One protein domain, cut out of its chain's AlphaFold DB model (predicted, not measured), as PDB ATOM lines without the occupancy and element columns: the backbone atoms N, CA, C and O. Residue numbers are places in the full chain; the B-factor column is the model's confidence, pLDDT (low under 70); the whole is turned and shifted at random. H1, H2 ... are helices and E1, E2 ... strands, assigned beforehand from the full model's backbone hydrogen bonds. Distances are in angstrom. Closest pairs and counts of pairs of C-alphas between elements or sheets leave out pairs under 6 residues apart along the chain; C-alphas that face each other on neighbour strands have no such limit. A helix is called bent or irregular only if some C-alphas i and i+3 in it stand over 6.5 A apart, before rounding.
ATOM      1  N   PRO A  23      74.280 125.168  96.387       85.06
ATOM      2  CA  PRO A  23      73.630 126.165  97.226       85.06
ATOM      3  C   PRO A  23      73.235 127.382  96.380       85.06
ATOM      4  O   PRO A  23      74.041 127.932  95.633       85.06
ATOM      5  N   LEU A  24      71.976 127.796  96.497       87.47
ATOM      6  CA  LEU A  24      71.390 128.867  95.702       87.47
ATOM      7  C   LEU A  24      71.446 130.198  96.455       87.47
ATOM      8  O   LEU A  24      70.949 130.309  97.579       87.47
ATOM      9  N   GLY A  25      71.976 131.229  95.798       86.63
ATOM     10  CA  GLY A  25      71.904 132.603  96.284       86.63
ATOM     11  C   GLY A  25      70.470 133.137  96.239       86.63
ATOM     12  O   GLY A  25      69.793 133.064  95.210       86.63
ATOM     13  N   PHE A  26      69.997 133.709  97.344       91.03
ATOM     14  CA  PHE A  26      68.696 134.374  97.418       91.03
ATOM     15  C   PHE A  26      68.789 135.687  98.190       91.03
ATOM     16  O   PHE A  26      69.684 135.894  99.002       91.03
ATOM     17  N   ARG A  27      67.826 136.576  97.949       90.38
ATOM     18  CA  ARG A  27      67.588 137.787  98.736       90.38
ATOM     19  C   ARG A  27      66.204 137.731  99.368       90.38
ATOM     20  O   ARG A  27      65.270 137.151  98.815       90.38
ATOM     21  N   VAL A  28      66.045 138.368 100.522       89.11
ATOM     22  CA  VAL A  28      64.722 138.546 101.132       89.11
ATOM     23  C   VAL A  28      64.002 139.664 100.378       89.11
ATOM     24  O   VAL A  28      64.352 140.831 100.520       89.11
ATOM     25  N   LYS A  29      63.004 139.312  99.559       87.30
ATOM     26  CA  LYS A  29      62.228 140.283  98.769       87.30
ATOM     27  C   LYS A  29      61.197 141.014  99.621       87.30
ATOM     28  O   LYS A  29      60.982 142.207  99.441       87.30
ATOM     29  N   ALA A  30      60.531 140.290 100.519       87.54
ATOM     30  CA  ALA A  30      59.550 140.864 101.431       87.54
ATOM     31  C   ALA A  30      59.377 139.986 102.677       87.54
ATOM     32  O   ALA A  30      59.458 138.760 102.605       87.54
ATOM     33  N   SER A  31      59.069 140.603 103.811       88.21
ATOM     34  CA  SER A  31      58.643 139.925 105.035       88.21
ATOM     35  C   SER A  31      57.364 140.578 105.558       88.21
ATOM     36  O   SER A  31      57.075 141.741 105.290       88.21
ATOM     37  N   SER A  32      56.551 139.798 106.260       87.10
ATOM     38  CA  SER A  32      55.289 140.251 106.867       87.10
ATOM     39  C   SER A  32      55.501 141.179 108.068       87.10
ATOM     40  O   SER A  32      54.935 142.269 108.124       87.10
ATOM     41  N   ARG A  33      56.330 140.743 109.020       82.97
ATOM     42  CA  ARG A  33      56.807 141.501 110.179       82.97
ATOM     43  C   ARG A  33      58.240 141.103 110.506       82.97
ATOM     44  O   ARG A  33      58.673 139.985 110.229       82.97
ATOM     45  N   GLU A  34      58.956 142.000 111.161       82.79
ATOM     46  CA  GLU A  34      60.275 141.740 111.724       82.79
ATOM     47  C   GLU A  34      60.455 142.529 113.017       82.79
ATOM     48  O   GLU A  34      59.904 143.618 113.186       82.79
ATOM     49  N   SER A  35      61.192 141.959 113.963       80.07
ATOM     50  CA  SER A  35      61.565 142.659 115.187       80.07
ATOM     51  C   SER A  35      62.828 143.501 114.955       80.07
ATOM     52  O   SER A  35      63.687 143.099 114.167       80.07
ATOM     53  N   PRO A  36      62.999 144.640 115.655       76.91
ATOM     54  CA  PRO A  36      64.097 145.572 115.384       76.91
ATOM     55  C   PRO A  36      65.495 144.949 115.504       76.91
ATOM     56  O   PRO A  36      66.403 145.328 114.767       76.91
ATOM     57  N   SER A  37      65.665 143.998 116.430       78.42
ATOM     58  CA  SER A  37      66.934 143.306 116.685       78.42
ATOM     59  C   SER A  37      67.115 142.018 115.876       78.42
ATOM     60  O   SER A  37      68.229 141.510 115.813       78.42
ATOM     61  N   GLN A  38      66.049 141.468 115.286       83.46
ATOM     62  CA  GLN A  38      66.055 140.165 114.607       83.46
ATOM     63  C   GLN A  38      65.331 140.295 113.261       83.46
ATOM     64  O   GLN A  38      64.185 139.854 113.095       83.46
ATOM     65  N   LYS A  39      66.006 140.994 112.337       87.23
ATOM     66  CA  LYS A  39      65.519 141.348 110.997       87.23
ATOM     67  C   LYS A  39      65.398 140.123 110.099       87.23
ATOM     68  O   LYS A  39      66.084 139.124 110.298       87.23
ATOM     69  N   ALA A  40      64.568 140.218 109.063       86.39
ATOM     70  CA  ALA A  40      64.399 139.129 108.102       86.39
ATOM     71  C   ALA A  40      65.696 138.789 107.342       86.39
ATOM     72  O   ALA A  40      65.913 137.630 107.001       86.39
ATOM     73  N   GLY A  41      66.582 139.772 107.138       86.35
ATOM     74  CA  GLY A  41      67.885 139.579 106.487       86.35
ATOM     75  C   GLY A  41      68.831 138.619 107.217       86.35
ATOM     76  O   GLY A  41      69.643 137.976 106.563       86.35
ATOM     77  N   ASN A  42      68.672 138.434 108.535       87.28
ATOM     78  CA  ASN A  42      69.503 137.521 109.335       87.28
ATOM     79  C   ASN A  42      69.391 136.057 108.885       87.28
ATOM     80  O   ASN A  42      70.257 135.251 109.182       87.28
ATOM     81  N   VAL A  43      68.328 135.716 108.153       88.88
ATOM     82  CA  VAL A  43      68.089 134.365 107.637       88.88
ATOM     83  C   VAL A  43      69.120 133.941 106.580       88.88
ATOM     84  O   VAL A  43      69.259 132.745 106.320       88.88
ATOM     85  N   LEU A  44      69.808 134.908 105.960       84.86
ATOM     86  CA  LEU A  44      70.823 134.684 104.926       84.86
ATOM     87  C   LEU A  44      72.137 134.136 105.501       84.86
ATOM     88  O   LEU A  44      72.826 133.370 104.834       84.86
ATOM     89  N   GLU A  45      72.484 134.526 106.727       79.70
ATOM     90  CA  GLU A  45      73.720 134.121 107.394       79.70
ATOM     91  C   GLU A  45      73.474 132.833 108.182       79.70
ATOM     92  O   GLU A  45      72.560 132.761 108.998       79.70
ATOM     93  N   ALA A  46      74.301 131.805 107.977       80.01
ATOM     94  CA  ALA A  46      74.207 130.541 108.713       80.01
ATOM     95  C   ALA A  46      74.751 130.652 110.158       80.01
ATOM     96  O   ALA A  46      75.538 129.814 110.599       80.01
ATOM     97  N   ASP A  47      74.353 131.693 110.896       79.84
ATOM     98  CA  ASP A  47      74.722 131.935 112.293       79.84
ATOM     99  C   ASP A  47      73.544 131.594 113.228       79.84
ATOM    100  O   ASP A  47      72.385 131.906 112.968       79.84
ATOM    101  N   LEU A  48      73.834 130.935 114.351       82.46
ATOM    102  CA  LEU A  48      72.851 130.625 115.396       82.46
ATOM    103  C   LEU A  48      72.678 131.776 116.402       82.46
ATOM    104  O   LEU A  48      71.826 131.696 117.293       82.46
ATOM    105  N   ARG A  49      73.490 132.836 116.309       82.92
ATOM    106  CA  ARG A  49      73.401 134.025 117.175       82.92
ATOM    107  C   ARG A  49      72.343 135.014 116.688       82.92
ATOM    108  O   ARG A  49      71.653 135.625 117.510       82.92
ATOM    109  N   SER A  50      72.181 135.142 115.377       83.93
ATOM    110  CA  SER A  50      71.151 135.950 114.728       83.93
ATOM    111  C   SER A  50      69.979 135.064 114.284       83.93
ATOM    112  O   SER A  50      70.081 133.846 114.172       83.93
ATOM    113  N   HIS A  51      68.793 135.648 114.176       87.17
ATOM    114  CA  HIS A  51      67.601 134.977 113.665       87.17
ATOM    115  C   HIS A  51      66.642 136.021 113.088       87.17
ATOM    116  O   HIS A  51      66.796 137.219 113.321       87.17
ATOM    117  N   TRP A  52      65.631 135.582 112.349       91.64
ATOM    118  CA  TRP A  52      64.429 136.372 112.099       91.64
ATOM    119  C   TRP A  52      63.399 136.059 113.177       91.64
ATOM    120  O   TRP A  52      63.163 134.889 113.482       91.64
ATOM    121  N   ALA A  53      62.781 137.088 113.757       88.29
ATOM    122  CA  ALA A  53      61.651 136.937 114.670       88.29
ATOM    123  C   ALA A  53      60.585 137.996 114.397       88.29
ATOM    124  O   ALA A  53      60.908 139.163 114.177       88.29
ATOM    125  N   THR A  54      59.311 137.615 114.488       86.37
ATOM    126  CA  THR A  54      58.175 138.531 114.264       86.37
ATOM    127  C   THR A  54      57.540 139.057 115.553       86.37
ATOM    128  O   THR A  54      56.673 139.924 115.497       86.37
ATOM    129  N   ALA A  55      57.937 138.516 116.714       81.93
ATOM    130  CA  ALA A  55      57.300 138.742 118.020       81.93
ATOM    131  C   ALA A  55      55.788 138.410 118.065       81.93
ATOM    132  O   ALA A  55      55.095 138.783 119.011       81.93
ATOM    133  N   THR A  56      55.273 137.680 117.070       81.16
ATOM    134  CA  THR A  56      53.883 137.215 116.996       81.16
ATOM    135  C   THR A  56      53.819 135.690 117.041       81.16
ATOM    136  O   THR A  56      54.755 134.988 116.651       81.16
ATOM    137  N   ASN A  57      52.690 135.167 117.521       81.24
ATOM    138  CA  ASN A  57      52.442 133.723 117.615       81.24
ATOM    139  C   ASN A  57      51.553 133.195 116.474       81.24
ATOM    140  O   ASN A  57      51.275 131.996 116.413       81.24
ATOM    141  N   THR A  58      51.082 134.078 115.588       81.23
ATOM    142  CA  THR A  58      50.034 133.808 114.593       81.23
ATOM    143  C   THR A  58      50.442 134.284 113.203       81.23
ATOM    144  O   THR A  58      50.878 135.419 113.069       81.23
ATOM    145  N   LYS A  59      50.227 133.421 112.202       84.61
ATOM    146  CA  LYS A  59      50.353 133.600 110.742       84.61
ATOM    147  C   LYS A  59      51.172 134.803 110.252       84.61
ATOM    148  O   LYS A  59      50.620 135.837 109.893       84.61
ATOM    149  N   GLU A  60      52.464 134.571 110.086       91.34
ATOM    150  CA  GLU A  60      53.414 135.452 109.408       91.34
ATOM    151  C   GLU A  60      53.997 134.741 108.183       91.34
ATOM    152  O   GLU A  60      53.811 133.542 107.982       91.34
ATOM    153  N   TRP A  61      54.691 135.470 107.325       90.73
ATOM    154  CA  TRP A  61      55.379 134.913 106.165       90.73
ATOM    155  C   TRP A  61      56.658 135.678 105.816       90.73
ATOM    156  O   TRP A  61      56.795 136.868 106.116       90.73
ATOM    157  N   ILE A  62      57.572 134.988 105.143       92.00
ATOM    158  CA  ILE A  62      58.770 135.546 104.517       92.00
ATOM    159  C   ILE A  62      58.819 135.101 103.052       92.00
ATOM    160  O   ILE A  62      58.462 133.968 102.723       92.00
ATOM    161  N   LEU A  63      59.189 136.022 102.167       91.26
ATOM    162  CA  LEU A  63      59.296 135.824 100.728       91.26
ATOM    163  C   LEU A  63      60.747 136.020 100.295       91.26
ATOM    164  O   LEU A  63      61.328 137.094 100.463       91.26
ATOM    165  N   LEU A  64      61.292 134.982  99.684       92.67
ATOM    166  CA  LEU A  64      62.639 134.917  99.153       92.67
ATOM    167  C   LEU A  64      62.573 135.008  97.628       92.67
ATOM    168  O   LEU A  64      61.701 134.407  96.998       92.67
ATOM    169  N   GLU A  65      63.484 135.772  97.047       91.53
ATOM    170  CA  GLU A  65      63.716 135.840  95.610       91.53
ATOM    171  C   GLU A  65      65.121 135.319  95.335       91.53
ATOM    172  O   GLU A  65      66.098 135.832  95.877       91.53
ATOM    173  N   LEU A  66      65.214 134.286  94.510       91.12
ATOM    174  CA  LEU A  66      66.485 133.714  94.088       91.12
ATOM    175  C   LEU A  66      67.207 134.677  93.137       91.12
ATOM    176  O   LEU A  66      66.553 135.426  92.415       91.12
ATOM    177  N   GLN A  67      68.542 134.674  93.128       86.73
ATOM    178  CA  GLN A  67      69.334 135.491  92.195       86.73
ATOM    179  C   GLN A  67      69.131 135.072  90.739       86.73
ATOM    180  O   GLN A  67      69.017 135.930  89.863       86.73
ATOM    181  N   GLU A  68      68.988 133.767  90.512       85.56
ATOM    182  CA  GLU A  68      68.683 133.117  89.235       85.56
ATOM    183  C   GLU A  68      67.463 132.201  89.411       85.56
ATOM    184  O   GLU A  68      67.272 131.648  90.497       85.56
ATOM    185  N   PRO A  69      66.573 132.077  88.408       89.32
ATOM    186  CA  PRO A  69      65.522 131.075  88.492       89.32
ATOM    187  C   PRO A  69      66.148 129.671  88.490       89.32
ATOM    188  O   PRO A  69      67.221 129.448  87.925       89.32
ATOM    189  N   CYS A  70      65.523 128.727  89.191       90.17
ATOM    190  CA  CYS A  70      66.131 127.425  89.444       90.17
ATOM    191  C   CYS A  70      65.109 126.283  89.500       90.17
ATOM    192  O   CYS A  70      63.905 126.493  89.676       90.17
ATOM    193  N   LEU A  71      65.625 125.057  89.421       89.37
ATOM    194  CA  LEU A  71      64.930 123.844  89.841       89.37
ATOM    195  C   LEU A  71      65.288 123.559  91.302       89.37
ATOM    196  O   LEU A  71      66.380 123.074  91.609       89.37
ATOM    197  N   LEU A  72      64.378 123.884  92.218       89.83
ATOM    198  CA  LEU A  72      64.619 123.796  93.656       89.83
ATOM    199  C   LEU A  72      64.544 122.341  94.130       89.83
ATOM    200  O   LEU A  72      63.478 121.727  94.087       89.83
ATOM    201  N   SER A  73      65.661 121.790  94.605       87.07
ATOM    202  CA  SER A  73      65.745 120.393  95.045       87.07
ATOM    203  C   SER A  73      65.439 120.252  96.534       87.07
ATOM    204  O   SER A  73      64.585 119.445  96.895       87.07
ATOM    205  N   HIS A  74      66.062 121.068  97.391       87.62
ATOM    206  CA  HIS A  74      65.930 120.971  98.846       87.62
ATOM    207  C   HIS A  74      65.885 122.347  99.522       87.62
ATOM    208  O   HIS A  74      66.555 123.295  99.118       87.62
ATOM    209  N   ILE A  75      65.106 122.444 100.598       90.43
ATOM    210  CA  ILE A  75      65.004 123.628 101.456       90.43
ATOM    211  C   ILE A  75      65.394 123.215 102.868       90.43
ATOM    212  O   ILE A  75      64.654 122.481 103.523       90.43
ATOM    213  N   ARG A  76      66.519 123.720 103.364       90.02
ATOM    214  CA  ARG A  76      66.931 123.552 104.755       90.02
ATOM    215  C   ARG A  76      66.538 124.784 105.564       90.02
ATOM    216  O   ARG A  76      66.945 125.896 105.248       90.02
ATOM    217  N   ILE A  77      65.737 124.591 106.603       90.91
ATOM    218  CA  ILE A  77      65.253 125.642 107.500       90.91
ATOM    219  C   ILE A  77      65.698 125.305 108.917       90.91
ATOM    220  O   ILE A  77      65.243 124.321 109.512       90.91
ATOM    221  N   TYR A  78      66.536 126.156 109.498       91.36
ATOM    222  CA  TYR A  78      66.970 126.002 110.878       91.36
ATOM    223  C   TYR A  78      65.959 126.670 111.816       91.36
ATOM    224  O   TYR A  78      66.017 127.864 112.122       91.36
ATOM    225  N   ASN A  79      64.958 125.890 112.226       90.89
ATOM    226  CA  ASN A  79      63.841 126.381 113.028       90.89
ATOM    227  C   ASN A  79      64.277 126.774 114.447       90.89
ATOM    228  O   ASN A  79      64.972 126.007 115.116       90.89
ATOM    229  N   LYS A  80      63.812 127.934 114.927       88.65
ATOM    230  CA  LYS A  80      63.973 128.353 116.325       88.65
ATOM    231  C   LYS A  80      62.710 128.088 117.140       88.65
ATOM    232  O   LYS A  80      62.783 127.474 118.202       88.65
ATOM    233  N   SER A  81      61.565 128.577 116.668       89.05
ATOM    234  CA  SER A  81      60.310 128.532 117.434       89.05
ATOM    235  C   SER A  81      59.044 128.646 116.578       89.05
ATOM    236  O   SER A  81      57.969 128.963 117.095       89.05
ATOM    237  N   VAL A  82      59.134 128.362 115.275       90.66
ATOM    238  CA  VAL A  82      57.948 128.100 114.448       90.66
ATOM    239  C   VAL A  82      57.377 126.737 114.842       90.66
ATOM    240  O   VAL A  82      58.115 125.774 115.011       90.66
ATOM    241  N   LEU A  83      56.065 126.656 115.028       86.04
ATOM    242  CA  LEU A  83      55.340 125.433 115.387       86.04
ATOM    243  C   LEU A  83      54.597 124.844 114.191       86.04
ATOM    244  O   LEU A  83      54.469 123.634 114.088       86.04
ATOM    245  N   GLU A  84      54.111 125.689 113.284       88.63
ATOM    246  CA  GLU A  84      53.436 125.263 112.058       88.63
ATOM    247  C   GLU A  84      53.817 126.203 110.917       88.63
ATOM    248  O   GLU A  84      53.820 127.423 111.097       88.63
ATOM    249  N   TRP A  85      54.083 125.657 109.732       92.11
ATOM    250  CA  TRP A  85      54.354 126.445 108.529       92.11
ATOM    251  C   TRP A  85      53.816 125.778 107.257       92.11
ATOM    252  O   TRP A  85      53.402 124.620 107.260       92.11
ATOM    253  N   GLU A  86      53.811 126.533 106.167       90.75
ATOM    254  CA  GLU A  86      53.467 126.109 104.812       90.75
ATOM    255  C   GLU A  86      54.510 126.693 103.847       90.75
ATOM    256  O   GLU A  86      54.843 127.877 103.941       90.75
ATOM    257  N   LEU A  87      55.038 125.875 102.935       92.23
ATOM    258  CA  LEU A  87      56.061 126.281 101.966       92.23
ATOM    259  C   LEU A  87      55.454 126.302 100.567       92.23
ATOM    260  O   LEU A  87      54.876 125.309 100.122       92.23
ATOM    261  N   THR A  88      55.599 127.423  99.869       91.13
ATOM    262  CA  THR A  88      55.019 127.645  98.539       91.13
ATOM    263  C   THR A  88      56.041 128.302  97.620       91.13
ATOM    264  O   THR A  88      56.752 129.189  98.078       91.13
ATOM    265  N   ALA A  89      56.127 127.915  96.351       90.89
ATOM    266  CA  ALA A  89      57.101 128.465  95.405       90.89
ATOM    267  C   ALA A  89      56.502 128.668  94.009       90.89
ATOM    268  O   ALA A  89      55.536 128.001  93.651       90.89
ATOM    269  N   GLY A  90      57.065 129.582  93.219       88.10
ATOM    270  CA  GLY A  90      56.630 129.827  91.843       88.10
ATOM    271  C   GLY A  90      57.603 130.691  91.041       88.10
ATOM    272  O   GLY A  90      58.519 131.306  91.595       88.10
ATOM    273  N   LEU A  91      57.418 130.732  89.719       85.85
ATOM    274  CA  LEU A  91      58.235 131.537  88.799       85.85
ATOM    275  C   LEU A  91      57.772 133.004  88.720       85.85
ATOM    276  O   LEU A  91      58.603 133.904  88.678       85.85
ATOM    277  N   ARG A  92      56.458 133.279  88.792       82.04
ATOM    278  CA  ARG A  92      55.909 134.652  88.859       82.04
ATOM    279  C   ARG A  92      55.561 135.053  90.282       82.04
ATOM    280  O   ARG A  92      55.004 134.265  91.038       82.04
ATOM    281  N   TYR A  93      55.749 136.331  90.609       78.50
ATOM    282  CA  TYR A  93      55.246 136.930  91.848       78.50
ATOM    283  C   TYR A  93      53.736 137.239  91.759       78.50
ATOM    284  O   TYR A  93      53.310 138.390  91.803       78.50
ATOM    285  N   LYS A  94      52.909 136.197  91.611       75.30
ATOM    286  CA  LYS A  94      51.446 136.258  91.757       75.30
ATOM    287  C   LYS A  94      51.010 135.151  92.722       75.30
ATOM    288  O   LYS A  94      51.308 134.001  92.423       75.30
ATOM    289  N   PRO A  95      50.324 135.450  93.844       64.90
ATOM    290  CA  PRO A  95      49.986 134.455  94.870       64.90
ATOM    291  C   PRO A  95      49.283 133.206  94.325       64.90
ATOM    292  O   PRO A  95      49.558 132.107  94.793       64.90
ATOM    293  N   ASP A  96      48.437 133.381  93.309       68.52
ATOM    294  CA  ASP A  96      47.652 132.304  92.695       68.52
ATOM    295  C   ASP A  96      48.500 131.352  91.833       68.52
ATOM    296  O   ASP A  96      48.068 130.246  91.532       68.52
ATOM    297  N   ALA A  97      49.720 131.758  91.463       73.62
ATOM    298  CA  ALA A  97      50.653 130.957  90.671       73.62
ATOM    299  C   ALA A  97      51.622 130.120  91.530       73.62
ATOM    300  O   ALA A  97      52.465 129.411  90.985       73.62
ATOM    301  N   PHE A  98      51.558 130.220  92.864       82.49
ATOM    302  CA  PHE A  98      52.489 129.515  93.746       82.49
ATOM    303  C   PHE A  98      52.030 128.071  93.978       82.49
ATOM    304  O   PHE A  98      50.927 127.813  94.462       82.49
ATOM    305  N   VAL A  99      52.924 127.124  93.714       83.31
ATOM    306  CA  VAL A  99      52.755 125.699  93.994       83.31
ATOM    307  C   VAL A  99      53.126 125.419  95.448       83.31
ATOM    308  O   VAL A  99      54.140 125.899  95.959       83.31
ATOM    309  N   LYS A 100      52.306 124.630  96.147       85.21
ATOM    310  CA  LYS A 100      52.572 124.224  97.533       85.21
ATOM    311  C   LYS A 100      53.618 123.110  97.567       85.21
ATOM    312  O   LYS A 100      53.287 121.958  97.316       85.21
ATOM    313  N   LEU A 101      54.854 123.452  97.927       82.69
ATOM    314  CA  LEU A 101      55.947 122.495  98.143       82.69
ATOM    315  C   LEU A 101      55.688 121.616  99.363       82.69
ATOM    316  O   LEU A 101      55.877 120.403  99.345       82.69
ATOM    317  N   ARG A 102      55.232 122.250 100.444       81.19
ATOM    318  CA  ARG A 102      54.847 121.565 101.670       81.19
ATOM    319  C   ARG A 102      53.516 122.136 102.141       81.19
ATOM    320  O   ARG A 102      53.472 123.324 102.475       81.19
ATOM    321  N   PRO A 103      52.437 121.329 102.176       82.40
ATOM    322  CA  PRO A 103      51.185 121.769 102.776       82.40
ATOM    323  C   PRO A 103      51.405 122.072 104.261       82.40
ATOM    324  O   PRO A 103      52.405 121.647 104.841       82.40
ATOM    325  N   ARG A 104      50.453 122.783 104.877       82.92
ATOM    326  CA  ARG A 104      50.451 123.079 106.318       82.92
ATOM    327  C   ARG A 104      50.867 121.847 107.127       82.92
ATOM    328  O   ARG A 104      50.140 120.856 107.160       82.92
ATOM    329  N   CYS A 105      52.014 121.932 107.788       80.53
ATOM    330  CA  CYS A 105      52.536 120.871 108.634       80.53
ATOM    331  C   CYS A 105      53.104 121.440 109.934       80.53
ATOM    332  O   CYS A 105      53.423 122.628 110.027       80.53
ATOM    333  N   GLU A 106      53.232 120.572 110.933       80.11
ATOM    334  CA  GLU A 106      53.945 120.891 112.165       80.11
ATOM    335  C   GLU A 106      55.443 121.043 111.856       80.11
ATOM    336  O   GLU A 106      56.016 120.267 111.085       80.11
ATOM    337  N   ALA A 107      56.064 122.083 112.402       79.65
ATOM    338  CA  ALA A 107      57.469 122.396 112.209       79.65
ATOM    339  C   ALA A 107      58.298 121.702 113.313       79.65
ATOM    340  O   ALA A 107      58.073 121.965 114.498       79.65
ATOM    341  N   PRO A 108      59.256 120.817 112.972       73.97
ATOM    342  CA  PRO A 108      60.139 120.182 113.950       73.97
ATOM    343  C   PRO A 108      60.904 121.205 114.797       73.97
ATOM    344  O   PRO A 108      61.226 122.294 114.327       73.97
ATOM    345  N   LYS A 109      61.251 120.846 116.041       68.68
ATOM    346  CA  LYS A 109      61.865 121.778 117.010       68.68
ATOM    347  C   LYS A 109      63.234 122.350 116.595       68.68
ATOM    348  O   LYS A 109      63.643 123.343 117.185       68.68
ATOM    349  N   ARG A 110      63.959 121.726 115.659       81.86
ATOM    350  CA  ARG A 110      65.291 122.134 115.153       81.86
ATOM    351  C   ARG A 110      65.478 121.674 113.701       81.86
ATOM    352  O   ARG A 110      64.615 120.951 113.222       81.86
ATOM    353  N   ASP A 111      66.575 122.120 113.070       84.90
ATOM    354  CA  ASP A 111      67.078 121.831 111.705       84.90
ATOM    355  C   ASP A 111      66.239 120.865 110.860       84.90
ATOM    356  O   ASP A 111      66.128 119.677 111.170       84.90
ATOM    357  N   VAL A 112      65.657 121.384 109.782       84.31
ATOM    358  CA  VAL A 112      64.711 120.648 108.947       84.31
ATOM    359  C   VAL A 112      65.097 120.785 107.495       84.31
ATOM    360  O   VAL A 112      65.234 121.903 107.013       84.31
ATOM    361  N   VAL A 113      65.185 119.669 106.781       85.65
ATOM    362  CA  VAL A 113      65.352 119.676 105.328       85.65
ATOM    363  C   VAL A 113      64.083 119.156 104.667       85.65
ATOM    364  O   VAL A 113      63.612 118.064 104.983       85.65
ATOM    365  N   TYR A 114      63.520 119.945 103.757       86.46
ATOM    366  CA  TYR A 114      62.374 119.577 102.938       86.46
ATOM    367  C   TYR A 114      62.818 119.299 101.504       86.46
ATOM    368  O   TYR A 114      63.379 120.197 100.876       86.46
ATOM    369  N   PRO A 115      62.530 118.109 100.955       84.09
ATOM    370  CA  PRO A 115      62.659 117.886  99.526       84.09
ATOM    371  C   PRO A 115      61.569 118.679  98.791       84.09
ATOM    372  O   PRO A 115      60.386 118.605  99.131       84.09
ATOM    373  N   ALA A 116      61.983 119.460  97.800       83.53
ATOM    374  CA  ALA A 116      61.141 120.253  96.910       83.53
ATOM    375  C   ALA A 116      60.992 119.607  95.518       83.53
ATOM    376  O   ALA A 116      60.370 120.200  94.641       83.53
ATOM    377  N   ASN A 117      61.521 118.394  95.314       81.37
ATOM    378  CA  ASN A 117      61.355 117.581  94.101       81.37
ATOM    379  C   ASN A 117      61.666 118.329  92.788       81.37
ATOM    380  O   ASN A 117      60.961 118.148  91.799       81.37
ATOM    381  N   HIS A 118      62.709 119.164  92.779       85.12
ATOM    382  CA  HIS A 118      63.123 119.956  91.611       85.12
ATOM    383  C   HIS A 118      62.020 120.897  91.092       85.12
ATOM    384  O   HIS A 118      61.882 121.108  89.890       85.12
ATOM    385  N   THR A 119      61.226 121.481  91.995       87.71
ATOM    386  CA  THR A 119      60.147 122.400  91.607       87.71
ATOM    387  C   THR A 119      60.730 123.673  90.976       87.71
ATOM    388  O   THR A 119      61.560 124.331  91.611       87.71
ATOM    389  N   PRO A 120      60.290 124.067  89.767       87.95
ATOM    390  CA  PRO A 120      60.756 125.287  89.119       87.95
ATOM    391  C   PRO A 120      60.285 126.524  89.886       87.95
ATOM    392  O   PRO A 120      59.087 126.706  90.131       87.95
ATOM    393  N   CYS A 121      61.215 127.391  90.283       88.95
ATOM    394  CA  CYS A 121      60.867 128.615  90.989       88.95
ATOM    395  C   CYS A 121      61.908 129.732  90.857       88.95
ATOM    396  O   CYS A 121      63.097 129.515  90.650       88.95
ATOM    397  N   ARG A 122      61.414 130.959  91.024       89.82
ATOM    398  CA  ARG A 122      62.196 132.187  91.229       89.82
ATOM    399  C   ARG A 122      61.902 132.785  92.604       89.82
ATOM    400  O   ARG A 122      62.750 133.434  93.212       89.82
ATOM    401  N   TYR A 123      60.687 132.548  93.094       92.00
ATOM    402  CA  TYR A 123      60.168 133.056  94.350       92.00
ATOM    403  C   TYR A 123      59.774 131.900  95.269       92.00
ATOM    404  O   TYR A 123      59.038 131.001  94.860       92.00
ATOM    405  N   LEU A 124      60.207 131.960  96.529       91.69
ATOM    406  CA  LEU A 124      59.847 131.015  97.586       91.69
ATOM    407  C   LEU A 124      59.198 131.778  98.741       91.69
ATOM    408  O   LEU A 124      59.786 132.687  99.317       91.69
ATOM    409  N   ARG A 125      57.979 131.402  99.109       91.10
ATOM    410  CA  ARG A 125      57.230 131.966 100.232       91.10
ATOM    411  C   ARG A 125      57.060 130.924 101.327       91.10
ATOM    412  O   ARG A 125      56.426 129.886 101.128       91.10
ATOM    413  N   ILE A 126      57.553 131.262 102.510       91.72
ATOM    414  CA  ILE A 126      57.461 130.470 103.735       91.72
ATOM    415  C   ILE A 126      56.424 131.139 104.624       91.72
ATOM    416  O   ILE A 126      56.637 132.243 105.118       91.72
ATOM    417  N   SER A 127      55.277 130.493 104.800       90.54
ATOM    418  CA  SER A 127      54.172 130.990 105.615       90.54
ATOM    419  C   SER A 127      54.189 130.303 106.979       90.54
ATOM    420  O   SER A 127      53.728 129.176 107.113       90.54
ATOM    421  N   CYS A 128      54.718 130.969 108.000       90.50
ATOM    422  CA  CYS A 128      54.742 130.516 109.389       90.50
ATOM    423  C   CYS A 128      53.375 130.735 110.045       90.50
ATOM    424  O   CYS A 128      53.029 131.839 110.446       90.50
ATOM    425  N   LEU A 129      52.573 129.683 110.166       89.68
ATOM    426  CA  LEU A 129      51.188 129.747 110.632       89.68
ATOM    427  C   LEU A 129      51.076 129.899 112.154       89.68
ATOM    428  O   LEU A 129      50.156 130.566 112.635       89.68
ATOM    429  N   ARG A 130      52.007 129.298 112.904       85.51
ATOM    430  CA  ARG A 130      52.039 129.316 114.373       85.51
ATOM    431  C   ARG A 130      53.480 129.303 114.880       85.51
ATOM    432  O   ARG A 130      54.323 128.653 114.274       85.51
ATOM    433  N   GLY A 131      53.759 129.964 116.000       85.69
ATOM    434  CA  GLY A 131      55.066 129.955 116.675       85.69
ATOM    435  C   GLY A 131      54.984 130.501 118.103       85.69
ATOM    436  O   GLY A 131      53.907 130.925 118.522       85.69
ATOM    437  N   ASN A 132      56.086 130.473 118.860       84.53
ATOM    438  CA  ASN A 132      56.147 131.062 120.207       84.53
ATOM    439  C   ASN A 132      57.530 131.649 120.574       84.53
ATOM    440  O   ASN A 132      58.295 130.999 121.294       84.53
ATOM    441  N   PRO A 133      57.853 132.874 120.117       83.63
ATOM    442  CA  PRO A 133      57.262 133.562 118.961       83.63
ATOM    443  C   PRO A 133      57.700 132.908 117.641       83.63
ATOM    444  O   PRO A 133      58.562 132.036 117.644       83.63
ATOM    445  N   ILE A 134      57.124 133.278 116.497       88.33
ATOM    446  CA  ILE A 134      57.621 132.811 115.192       88.33
ATOM    447  C   ILE A 134      59.057 133.314 115.010       88.33
ATOM    448  O   ILE A 134      59.293 134.525 114.974       88.33
ATOM    449  N   ALA A 135      60.007 132.380 114.923       89.27
ATOM    450  CA  ALA A 135      61.398 132.694 114.642       89.27
ATOM    451  C   ALA A 135      62.132 131.561 113.916       89.27
ATOM    452  O   ALA A 135      61.911 130.378 114.196       89.27
ATOM    453  N   ILE A 136      63.042 131.944 113.023       92.44
ATOM    454  CA  ILE A 136      63.885 131.062 112.203       92.44
ATOM    455  C   ILE A 136      65.321 131.578 112.308       92.44
ATOM    456  O   ILE A 136      65.518 132.779 112.166       92.44
ATOM    457  N   PHE A 137      66.302 130.706 112.558       90.88
ATOM    458  CA  PHE A 137      67.714 131.105 112.572       90.88
ATOM    459  C   PHE A 137      68.167 131.477 111.161       90.88
ATOM    460  O   PHE A 137      68.336 132.652 110.866       90.88
ATOM    461  N   PHE A 138      68.231 130.489 110.270       91.75
ATOM    462  CA  PHE A 138      68.657 130.685 108.889       91.75
ATOM    463  C   PHE A 138      67.972 129.711 107.931       91.75
ATOM    464  O   PHE A 138      67.366 128.716 108.353       91.75
ATOM    465  N   ILE A 139      68.049 130.019 106.635       92.84
ATOM    466  CA  ILE A 139      67.503 129.206 105.546       92.84
ATOM    467  C   ILE A 139      68.597 128.984 104.506       92.84
ATOM    468  O   ILE A 139      69.263 129.922 104.087       92.84
ATOM    469  N   GLN A 140      68.759 127.739 104.072       90.57
ATOM    470  CA  GLN A 140      69.629 127.364 102.964       90.57
ATOM    471  C   GLN A 140      68.781 126.705 101.879       90.57
ATOM    472  O   GLN A 140      67.977 125.812 102.155       90.57
ATOM    473  N   LEU A 141      68.944 127.168 100.644       91.84
ATOM    474  CA  LEU A 141      68.238 126.656  99.476       91.84
ATOM    475  C   LEU A 141      69.236 125.916  98.597       91.84
ATOM    476  O   LEU A 141      70.319 126.429  98.335       91.84
ATOM    477  N   PHE A 142      68.860 124.731  98.139       88.23
ATOM    478  CA  PHE A 142      69.677 123.906  97.261       88.23
ATOM    479  C   PHE A 142      68.877 123.562  96.012       88.23
ATOM    480  O   PHE A 142      67.677 123.273  96.082       88.23
ATOM    481  N   GLY A 143      69.531 123.606  94.861       88.63
ATOM    482  CA  GLY A 143      68.901 123.294  93.588       88.63
ATOM    483  C   GLY A 143      69.843 123.514  92.420       88.63
ATOM    484  O   GLY A 143      71.049 123.661  92.594       88.63
ATOM    485  N   ILE A 144      69.268 123.522  91.224       86.77
ATOM    486  CA  ILE A 144      70.010 123.657  89.973       86.77
ATOM    487  C   ILE A 144      69.645 125.011  89.358       86.77
ATOM    488  O   ILE A 144      68.468 125.205  89.037       86.77
ATOM    489  N   PRO A 145      70.590 125.954  89.202       86.14
ATOM    490  CA  PRO A 145      70.321 127.215  88.522       86.14
ATOM    491  C   PRO A 145      70.041 126.962  87.036       86.14
ATOM    492  O   PRO A 145      70.753 126.205  86.368       86.14
ATOM    493  N   VAL A 146      68.970 127.578  86.538       86.62
ATOM    494  CA  VAL A 146      68.536 127.521  85.137       86.62
ATOM    495  C   VAL A 146      68.251 128.964  84.697       86.62
ATOM    496  O   VAL A 146      67.111 129.419  84.801       86.62
ATOM    497  N   PRO A 147      69.283 129.732  84.301       81.80
ATOM    498  CA  PRO A 147      69.131 131.137  83.929       81.80
ATOM    499  C   PRO A 147      68.195 131.307  82.723       81.80
ATOM    500  O   PRO A 147      68.235 130.525  81.780       81.80
ATOM    501  N   GLY A 148      67.334 132.331  82.779       79.48
ATOM    502  CA  GLY A 148      66.334 132.625  81.739       79.48
ATOM    503  C   GLY A 148      65.069 131.752  81.773       79.48
ATOM    504  O   GLY A 148      64.247 131.812  80.864       79.48
ATOM    505  N   LEU A 149      64.874 130.943  82.824       85.70
ATOM    506  CA  LEU A 149      63.660 130.141  82.985       85.70
ATOM    507  C   LEU A 149      62.423 131.020  83.238       85.70
ATOM    508  O   LEU A 149      62.172 131.458  84.367       85.70
ATOM    509  N   GLU A 150      61.639 131.226  82.181       83.52
ATOM    510  CA  GLU A 150      60.424 132.038  82.189       83.52
ATOM    511  C   GLU A 150      59.129 131.196  82.364       83.52
ATOM    512  O   GLU A 150      59.086 130.014  82.009       83.52
ATOM    513  N   PRO A 151      58.048 131.770  82.929       79.50
ATOM    514  CA  PRO A 151      56.765 131.101  83.197       79.50
ATOM    515  C   PRO A 151      56.060 130.515  81.970       79.50
ATOM    516  O   PRO A 151      55.303 129.554  82.095       79.50
ATOM    517  N   GLU A 152      56.273 131.101  80.798       78.01
ATOM    518  CA  GLU A 152      55.728 130.676  79.510       78.01
ATOM    519  C   GLU A 152      56.234 129.272  79.134       78.01
ATOM    520  O   GLU A 152      55.529 128.521  78.470       78.01
ATOM    521  N   LEU A 153      57.403 128.862  79.646       80.72
ATOM    522  CA  LEU A 153      58.003 127.541  79.427       80.72
ATOM    523  C   LEU A 153      57.415 126.434  80.327       80.72
ATOM    524  O   LEU A 153      57.911 125.305  80.331       80.72
ATOM    525  N   GLN A 154      56.354 126.713  81.092       78.69
ATOM    526  CA  GLN A 154      55.727 125.731  81.987       78.69
ATOM    527  C   GLN A 154      55.323 124.406  81.296       78.69
ATOM    528  O   GLN A 154      55.544 123.350  81.902       78.69
ATOM    529  N   PRO A 155      54.778 124.386  80.059       77.60
ATOM    530  CA  PRO A 155      54.469 123.132  79.367       77.60
ATOM    531  C   PRO A 155      55.725 122.309  79.048       77.60
ATOM    532  O   PRO A 155      55.734 121.097  79.260       77.60
ATOM    533  N   LEU A 156      56.819 122.957  78.638       79.33
ATOM    534  CA  LEU A 156      58.107 122.298  78.392       79.33
ATOM    535  C   LEU A 156      58.660 121.673  79.681       79.33
ATOM    536  O   LEU A 156      59.048 120.504  79.698       79.33
ATOM    537  N   LEU A 157      58.644 122.432  80.781       81.44
ATOM    538  CA  LEU A 157      59.041 121.944  82.103       81.44
ATOM    539  C   LEU A 157      58.237 120.707  82.510       81.44
ATOM    540  O   LEU A 157      58.808 119.745  83.019       81.44
ATOM    541  N   SER A 158      56.924 120.710  82.261       77.78
ATOM    542  CA  SER A 158      56.060 119.575  82.596       77.78
ATOM    543  C   SER A 158      56.437 118.286  81.855       77.78
ATOM    544  O   SER A 158      56.214 117.199  82.386       77.78
ATOM    545  N   TYR A 159      57.069 118.406  80.683       80.70
ATOM    546  CA  TYR A 159      57.550 117.282  79.885       80.70
ATOM    547  C   TYR A 159      58.980 116.843  80.245       80.70
ATOM    548  O   TYR A 159      59.228 115.651  80.424       80.70
ATOM    549  N   LEU A 160      59.923 117.785  80.377       84.23
ATOM    550  CA  LEU A 160      61.343 117.475  80.602       84.23
ATOM    551  C   LEU A 160      61.657 117.093  82.054       84.23
ATOM    552  O   LEU A 160      62.524 116.255  82.298       84.23
ATOM    553  N   LEU A 161      60.963 117.674  83.037       83.76
ATOM    554  CA  LEU A 161      61.272 117.463  84.456       83.76
ATOM    555  C   LEU A 161      61.180 115.985  84.901       83.76
ATOM    556  O   LEU A 161      62.084 115.530  85.611       83.76
ATOM    557  N   PRO A 162      60.174 115.190  84.479       81.34
ATOM    558  CA  PRO A 162      60.154 113.746  84.728       81.34
ATOM    559  C   PRO A 162      61.386 113.018  84.178       81.34
ATOM    560  O   PRO A 162      61.923 112.132  84.837       81.34
ATOM    561  N   GLN A 163      61.877 113.411  83.000       80.16
ATOM    562  CA  GLN A 163      63.040 112.783  82.365       80.16
ATOM    563  C   GLN A 163      64.328 113.147  83.107       80.16
ATOM    564  O   GLN A 163      65.118 112.259  83.436       80.16
ATOM    565  N   ILE A 164      64.476 114.421  83.484       79.51
ATOM    566  CA  ILE A 164      65.604 114.913  84.284       79.51
ATOM    567  C   ILE A 164      65.691 114.157  85.613       79.51
ATOM    568  O   ILE A 164      66.750 113.650  85.973       79.51
ATOM    569  N   THR A 165      64.564 114.038  86.317       75.15
ATOM    570  CA  THR A 165      64.499 113.375  87.630       75.15
ATOM    571  C   THR A 165      64.625 111.851  87.554       75.15
ATOM    572  O   THR A 165      65.058 111.236  88.525       75.15
ATOM    573  N   SER A 166      64.277 111.231  86.419       72.92
ATOM    574  CA  SER A 166      64.396 109.779  86.214       72.92
ATOM    575  C   SER A 166      65.792 109.308  85.788       72.92
ATOM    576  O   SER A 166      66.094 108.117  85.895       72.92
ATOM    577  N   SER A 167      66.642 110.213  85.289       64.91
ATOM    578  CA  SER A 167      67.943 109.839  84.735       64.91
ATOM    579  C   SER A 167      68.877 109.324  85.835       64.91
ATOM    580  O   SER A 167      69.059 109.982  86.857       64.91
ATOM    581  N   LYS A 168      69.522 108.176  85.600       63.96
ATOM    582  CA  LYS A 168      70.592 107.652  86.470       63.96
ATOM    583  C   LYS A 168      71.958 108.295  86.208       63.96
ATOM    584  O   LYS A 168      72.912 107.984  86.914       63.96
ATOM    585  N   GLN A 169      72.068 109.111  85.163       61.89
ATOM    586  CA  GLN A 169      73.310 109.791  84.818       61.89
ATOM    587  C   GLN A 169      73.574 110.924  85.821       61.89
ATOM    588  O   GLN A 169      72.613 111.525  86.313       61.89
ATOM    589  N   PRO A 170      74.848 111.229  86.135       64.13
ATOM    590  CA  PRO A 170      75.176 112.415  86.919       64.13
ATOM    591  C   PRO A 170      74.565 113.643  86.235       64.13
ATOM    592  O   PRO A 170      74.561 113.723  85.004       64.13
ATOM    593  N   LEU A 171      74.006 114.590  87.001       64.06
ATOM    594  CA  LEU A 171      73.242 115.694  86.402       64.06
ATOM    595  C   LEU A 171      74.099 116.558  85.463       64.06
ATOM    596  O   LEU A 171      73.553 117.191  84.564       64.06
ATOM    597  N   SER A 172      75.427 116.538  85.610       63.32
ATOM    598  CA  SER A 172      76.380 117.157  84.681       63.32
ATOM    599  C   SER A 172      76.363 116.559  83.266       63.32
ATOM    600  O   SER A 172      76.833 117.208  82.339       63.32
ATOM    601  N   HIS A 173      75.856 115.339  83.077       68.60
ATOM    602  CA  HIS A 173      75.781 114.641  81.783       68.60
ATOM    603  C   HIS A 173      74.342 114.380  81.330       68.60
ATOM    604  O   HIS A 173      74.109 113.728  80.315       68.60
ATOM    605  N   ASN A 174      73.356 114.878  82.076       75.81
ATOM    606  CA  ASN A 174      71.961 114.694  81.726       75.81
ATOM    607  C   ASN A 174      71.590 115.589  80.534       75.81
ATOM    608  O   ASN A 174      71.394 116.797  80.684       75.81
ATOM    609  N   MET A 175      71.443 114.978  79.358       78.53
ATOM    610  CA  MET A 175      71.110 115.694  78.123       78.53
ATOM    611  C   MET A 175      69.790 116.473  78.218       78.53
ATOM    612  O   MET A 175      69.695 117.570  77.682       78.53
ATOM    613  N   HIS A 176      68.790 115.977  78.959       83.38
ATOM    614  CA  HIS A 176      67.518 116.687  79.152       83.38
ATOM    615  C   HIS A 176      67.675 117.950  80.007       83.38
ATOM    616  O   HIS A 176      66.965 118.934  79.796       83.38
ATOM    617  N   LEU A 177      68.599 117.937  80.974       84.10
ATOM    618  CA  LEU A 177      68.907 119.117  81.781       84.10
ATOM    619  C   LEU A 177      69.679 120.153  80.962       84.10
ATOM    620  O   LEU A 177      69.389 121.344  81.069       84.10
ATOM    621  N   GLN A 178      70.632 119.703  80.146       82.02
ATOM    622  CA  GLN A 178      71.374 120.578  79.243       82.02
ATOM    623  C   GLN A 178      70.436 121.222  78.213       82.02
ATOM    624  O   GLN A 178      70.443 122.440  78.057       82.02
ATOM    625  N   LEU A 179      69.526 120.428  77.641       85.20
ATOM    626  CA  LEU A 179      68.481 120.900  76.737       85.20
ATOM    627  C   LEU A 179      67.602 121.980  77.379       85.20
ATOM    628  O   LEU A 179      67.322 123.007  76.763       85.20
ATOM    629  N   LEU A 180      67.171 121.767  78.626       86.75
ATOM    630  CA  LEU A 180      66.378 122.757  79.353       86.75
ATOM    631  C   LEU A 180      67.147 124.074  79.532       86.75
ATOM    632  O   LEU A 180      66.563 125.137  79.325       86.75
ATOM    633  N   LYS A 181      68.436 124.005  79.893       84.68
ATOM    634  CA  LYS A 181      69.300 125.184  80.061       84.68
ATOM    635  C   LYS A 181      69.486 125.945  78.750       84.68
ATOM    636  O   LYS A 181      69.374 127.171  78.743       84.68
ATOM    637  N   ASP A 182      69.706 125.240  77.648       82.38
ATOM    638  CA  ASP A 182      69.869 125.867  76.335       82.38
ATOM    639  C   ASP A 182      68.575 126.535  75.870       82.38
ATOM    640  O   ASP A 182      68.599 127.691  75.459       82.38
ATOM    641  N   ILE A 183      67.422 125.875  76.026       86.67
ATOM    642  CA  ILE A 183      66.122 126.485  75.715       86.67
ATOM    643  C   ILE A 183      65.893 127.743  76.565       86.67
ATOM    644  O   ILE A 183      65.507 128.782  76.030       86.67
ATOM    645  N   SER A 184      66.166 127.682  77.872       85.36
ATOM    646  CA  SER A 184      65.959 128.822  78.771       85.36
ATOM    647  C   SER A 184      66.910 129.992  78.525       85.36
ATOM    648  O   SER A 184      66.564 131.119  78.846       85.36
ATOM    649  N   THR A 185      68.093 129.757  77.959       82.59
ATOM    650  CA  THR A 185      69.095 130.813  77.738       82.59
ATOM    651  C   THR A 185      69.011 131.409  76.337       82.59
ATOM    652  O   THR A 185      69.147 132.619  76.177       82.59
ATOM    653  N   ARG A 186      68.753 130.574  75.325       84.36
ATOM    654  CA  ARG A 186      68.817 130.948  73.905       84.36
ATOM    655  C   ARG A 186      67.493 131.472  73.348       84.36
ATOM    656  O   ARG A 186      67.497 132.336  72.475       84.36
ATOM    657  N   LEU A 187      66.359 130.966  73.836       85.43
ATOM    658  CA  LEU A 187      65.030 131.285  73.301       85.43
ATOM    659  C   LEU A 187      64.220 132.419  73.980       85.43
ATOM    660  O   LEU A 187      63.208 132.804  73.384       85.43
ATOM    661  N   PRO A 188      64.604 133.027  75.129       79.30
ATOM    662  CA  PRO A 188      63.842 134.128  75.732       79.30
ATOM    663  C   PRO A 188      63.455 135.291  74.796       79.30
ATOM    664  O   PRO A 188      62.319 135.761  74.887       79.30
ATOM    665  N   PRO A 189      64.318 135.755  73.864       76.53
ATOM    666  CA  PRO A 189      63.972 136.859  72.961       76.53
ATOM    667  C   PRO A 189      62.777 136.571  72.040       76.53
ATOM    668  O   PRO A 189      62.146 137.501  71.548       76.53
ATOM    669  N   PHE A 190      62.451 135.295  71.823       79.14
ATOM    670  CA  PHE A 190      61.414 134.840  70.894       79.14
ATOM    671  C   PHE A 190      60.154 134.331  71.609       79.14
ATOM    672  O   PHE A 190      59.270 133.747  70.977       79.14
ATOM    673  N   LEU A 191      60.054 134.552  72.927       76.92
ATOM    674  CA  LEU A 191      58.958 134.058  73.761       76.92
ATOM    675  C   LEU A 191      57.555 134.389  73.241       76.92
ATOM    676  O   LEU A 191      56.740 133.476  73.268       76.92
ATOM    677  N   PRO A 192      57.238 135.590  72.715       73.47
ATOM    678  CA  PRO A 192      55.894 135.865  72.204       73.47
ATOM    679  C   PRO A 192      55.469 134.925  71.060       73.47
ATOM    680  O   PRO A 192      54.328 134.463  71.025       73.47
ATOM    681  N   GLN A 193      56.387 134.590  70.145       74.33
ATOM    682  CA  GLN A 193      56.133 133.633  69.060       74.33
ATOM    683  C   GLN A 193      56.111 132.184  69.562       74.33
ATOM    684  O   GLN A 193      55.276 131.396  69.119       74.33
ATOM    685  N   ILE A 194      57.009 131.835  70.486       75.22
ATOM    686  CA  ILE A 194      57.087 130.491  71.078       75.22
ATOM    687  C   ILE A 194      55.871 130.204  71.963       75.22
ATOM    688  O   ILE A 194      55.385 129.077  71.993       75.22
ATOM    689  N   GLU A 195      55.337 131.210  72.653       72.83
ATOM    690  CA  GLU A 195      54.126 131.096  73.462       72.83
ATOM    691  C   GLU A 195      52.943 130.659  72.590       72.83
ATOM    692  O   GLU A 195      52.148 129.826  73.016       72.83
ATOM    693  N   ALA A 196      52.856 131.128  71.340       70.62
ATOM    694  CA  ALA A 196      51.856 130.637  70.395       70.62
ATOM    695  C   ALA A 196      52.034 129.139  70.083       70.62
ATOM    696  O   ALA A 196      51.039 128.413  70.043       70.62
ATOM    697  N   ASP A 197      53.276 128.658  69.938       69.46
ATOM    698  CA  ASP A 197      53.569 127.232  69.726       69.46
ATOM    699  C   ASP A 197      53.232 126.392  70.966       69.46
ATOM    700  O   ASP A 197      52.584 125.354  70.848       69.46
ATOM    701  N   LEU A 198      53.573 126.875  72.162       69.89
ATOM    702  CA  LEU A 198      53.264 126.218  73.436       69.89
ATOM    703  C   LEU A 198      51.767 126.254  73.787       69.89
ATOM    704  O   LEU A 198      51.255 125.336  74.428       69.89
ATOM    705  N   ASN A 199      51.039 127.274  73.341       68.86
ATOM    706  CA  ASN A 199      49.583 127.323  73.458       68.86
ATOM    707  C   ASN A 199      48.898 126.392  72.443       68.86
ATOM    708  O   ASN A 199      47.773 125.953  72.678       68.86
ATOM    709  N   SER A 200      49.575 126.059  71.337       63.84
ATOM    710  CA  SER A 200      49.080 125.163  70.287       63.84
ATOM    711  C   SER A 200      49.331 123.667  70.540       63.84
ATOM    712  O   SER A 200      49.111 122.872  69.631       63.84
ATOM    713  N   VAL A 201      49.738 123.273  71.759       57.27
ATOM    714  CA  VAL A 201      50.133 121.901  72.193       57.27
ATOM    715  C   VAL A 201      48.961 120.894  72.209       57.27
ATOM    716  O   VAL A 201      48.780 120.085  73.112       57.27
ATOM    717  N   VAL A 202      48.109 120.935  71.191       58.53
ATOM    718  CA  VAL A 202      47.242 119.818  70.813       58.53
ATOM    719  C   VAL A 202      48.075 118.735  70.110       58.53
ATOM    720  O   VAL A 202      47.753 117.553  70.230       58.53
ATOM    721  N   ASP A 203      49.167 119.125  69.440       58.96
ATOM    722  CA  ASP A 203      50.194 118.202  68.947       58.96
ATOM    723  C   ASP A 203      50.942 117.541  70.118       58.96
ATOM    724  O   ASP A 203      50.969 118.059  71.238       58.96
ATOM    725  N   THR A 204      51.529 116.360  69.886       64.52
ATOM    726  CA  THR A 204      52.198 115.598  70.950       64.52
ATOM    727  C   THR A 204      53.231 116.485  71.656       64.52
ATOM    728  O   THR A 204      54.045 117.108  70.973       64.52
ATOM    729  N   PRO A 205      53.258 116.548  73.002       69.52
ATOM    730  CA  PRO A 205      54.182 117.426  73.733       69.52
ATOM    731  C   PRO A 205      55.648 117.152  73.367       69.52
ATOM    732  O   PRO A 205      56.479 118.056  73.354       69.52
ATOM    733  N   GLU A 206      55.940 115.908  72.986       73.86
ATOM    734  CA  GLU A 206      57.217 115.466  72.440       73.86
ATOM    735  C   GLU A 206      57.612 116.194  71.145       73.86
ATOM    736  O   GLU A 206      58.770 116.575  70.994       73.86
ATOM    737  N   SER A 207      56.667 116.457  70.237       76.36
ATOM    738  CA  SER A 207      56.928 117.196  68.996       76.36
ATOM    739  C   SER A 207      57.265 118.668  69.254       76.36
ATOM    740  O   SER A 207      58.202 119.194  68.659       76.36
ATOM    741  N   SER A 208      56.573 119.321  70.193       76.80
ATOM    742  CA  SER A 208      56.879 120.698  70.597       76.80
ATOM    743  C   SER A 208      58.245 120.793  71.273       76.80
ATOM    744  O   SER A 208      59.009 121.714  70.999       76.80
TER     745      SER A 208
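Overview. This is residues 23 to 208 of the 2157 residues of an uncharacterized protein of Zea mays (UniProt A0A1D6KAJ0). A twisted sheet of six strands folds back over itself, with sharp bends in its two long strands E2 and E5, into a nearly closed, flattened barrel, and the short helix H1 sits at the gap between E1 and E6. Beyond the end where E5 bends lies a second group, the helices H2 to H5: H2 and H3 side by side, H4 across one end of H2, and the short H5 near H2. The printed part has 186 residues, with named elements in the order E1 H1 E2 E3 E4 E5 E6 H2 H3 H4 H5; the sheet is branched and its neighbour pairs are antiparallel. The class is mixed, helices and strands. The whole is compact, with a radius of gyration of the C-alphas of 18.0 A, yet elongated in outline, spanning 53 by 32 by 26 A.

Arrangement. In the branched sheet, E2, residues 58 to 79, has three neighbours. E5, residues 112 to 131, lies on one side of it, beside residues 58 to 77; N 62 and O 126 are 2.9 A apart, within hydrogen-bond range. On the other side lie E1, residues 26 to 31, with N 27 and O 65 at 2.8 A, and E6, residues 135 to 145, with N 76 and O 140 at 2.8 A. E2 bends by 159 degrees at residue 76, E5 by 149 degrees at residue 118, and E6 by 50 degrees at residue 138. Beside E5, E3, residues 82 to 90, lies on the side other than that of E2, with N 86 and O 127 at 2.8 A. E3 forms a hairpin with E4, residues 99 to 106, with N 89 and O 99 at 2.9 A. The closest C-alphas of E4 and E5, those of Leu 101 and Ala 116, are 5.8 A apart. H1, residues 40 to 44, is on the sheet at a height of 5.5 A, and its closest C-alpha to E6 is that of Val 43, 3.9 A from that of Phe 138. H2, residues 151 to 166, is on the opposite face at a height of 9.8 A, over E5. H2 is the hub of the helices, and is irregular, with C-alphas 152 and 155 7.6 A apart. It forms a helical hairpin with H3, residues 175 to 186: they touch, closest at the C-alphas of Ile 164 and His 176, 5.8 A, at a shallow tilt of 19 degrees, opposite ways. H4, residues 188 to 199, is irregular, with C-alphas 189 and 192 8.2 A apart; it touches H2 about perpendicular, at 82 degrees, closest at the C-alphas of Glu 152 and Glu 195, 6.3 A. H5, residues 205 to 208, only just touches H2, with 3 pairs of C-alphas within 8 A, the closest those of Tyr 159 and Pro 205, 7.0 A. In H3 every O i to N i+4 pair is within hydrogen-bond range, against 8 of 12 in H2, 5 of 8 in H4 and 0 of 1 in H1, where 2 of 2 O i to N i+3 pairs are; H5 is too short for such a pair.

Along the chain. E1 begins at C-alpha 26, (68.696, 134.374, 97.418). From first to last C-alpha, E2 measures 15.8 A, E3 22.7 A, E4 18.8 A, E5 15.5 A and E6 28.1 A. H2 measures 22.8 A, and H3 and H4 16.0 A each. E6 ends at C-alpha 145, (70.321, 127.215, 88.522), and H5 ends at C-alpha 208, (56.879, 120.698, 70.597).

Size, cuts and confidence. The two C-alphas farthest apart, those of Ser 37 and Asp 203, are 56.5 A apart. The printed part has no cut. The link from H1 to E2, 13 residues, is long. Mean pLDDT of the printed part is 82.7; 19 residues are under 70, namely 95 to 96, 109, 167 to 173 and 197 to 205.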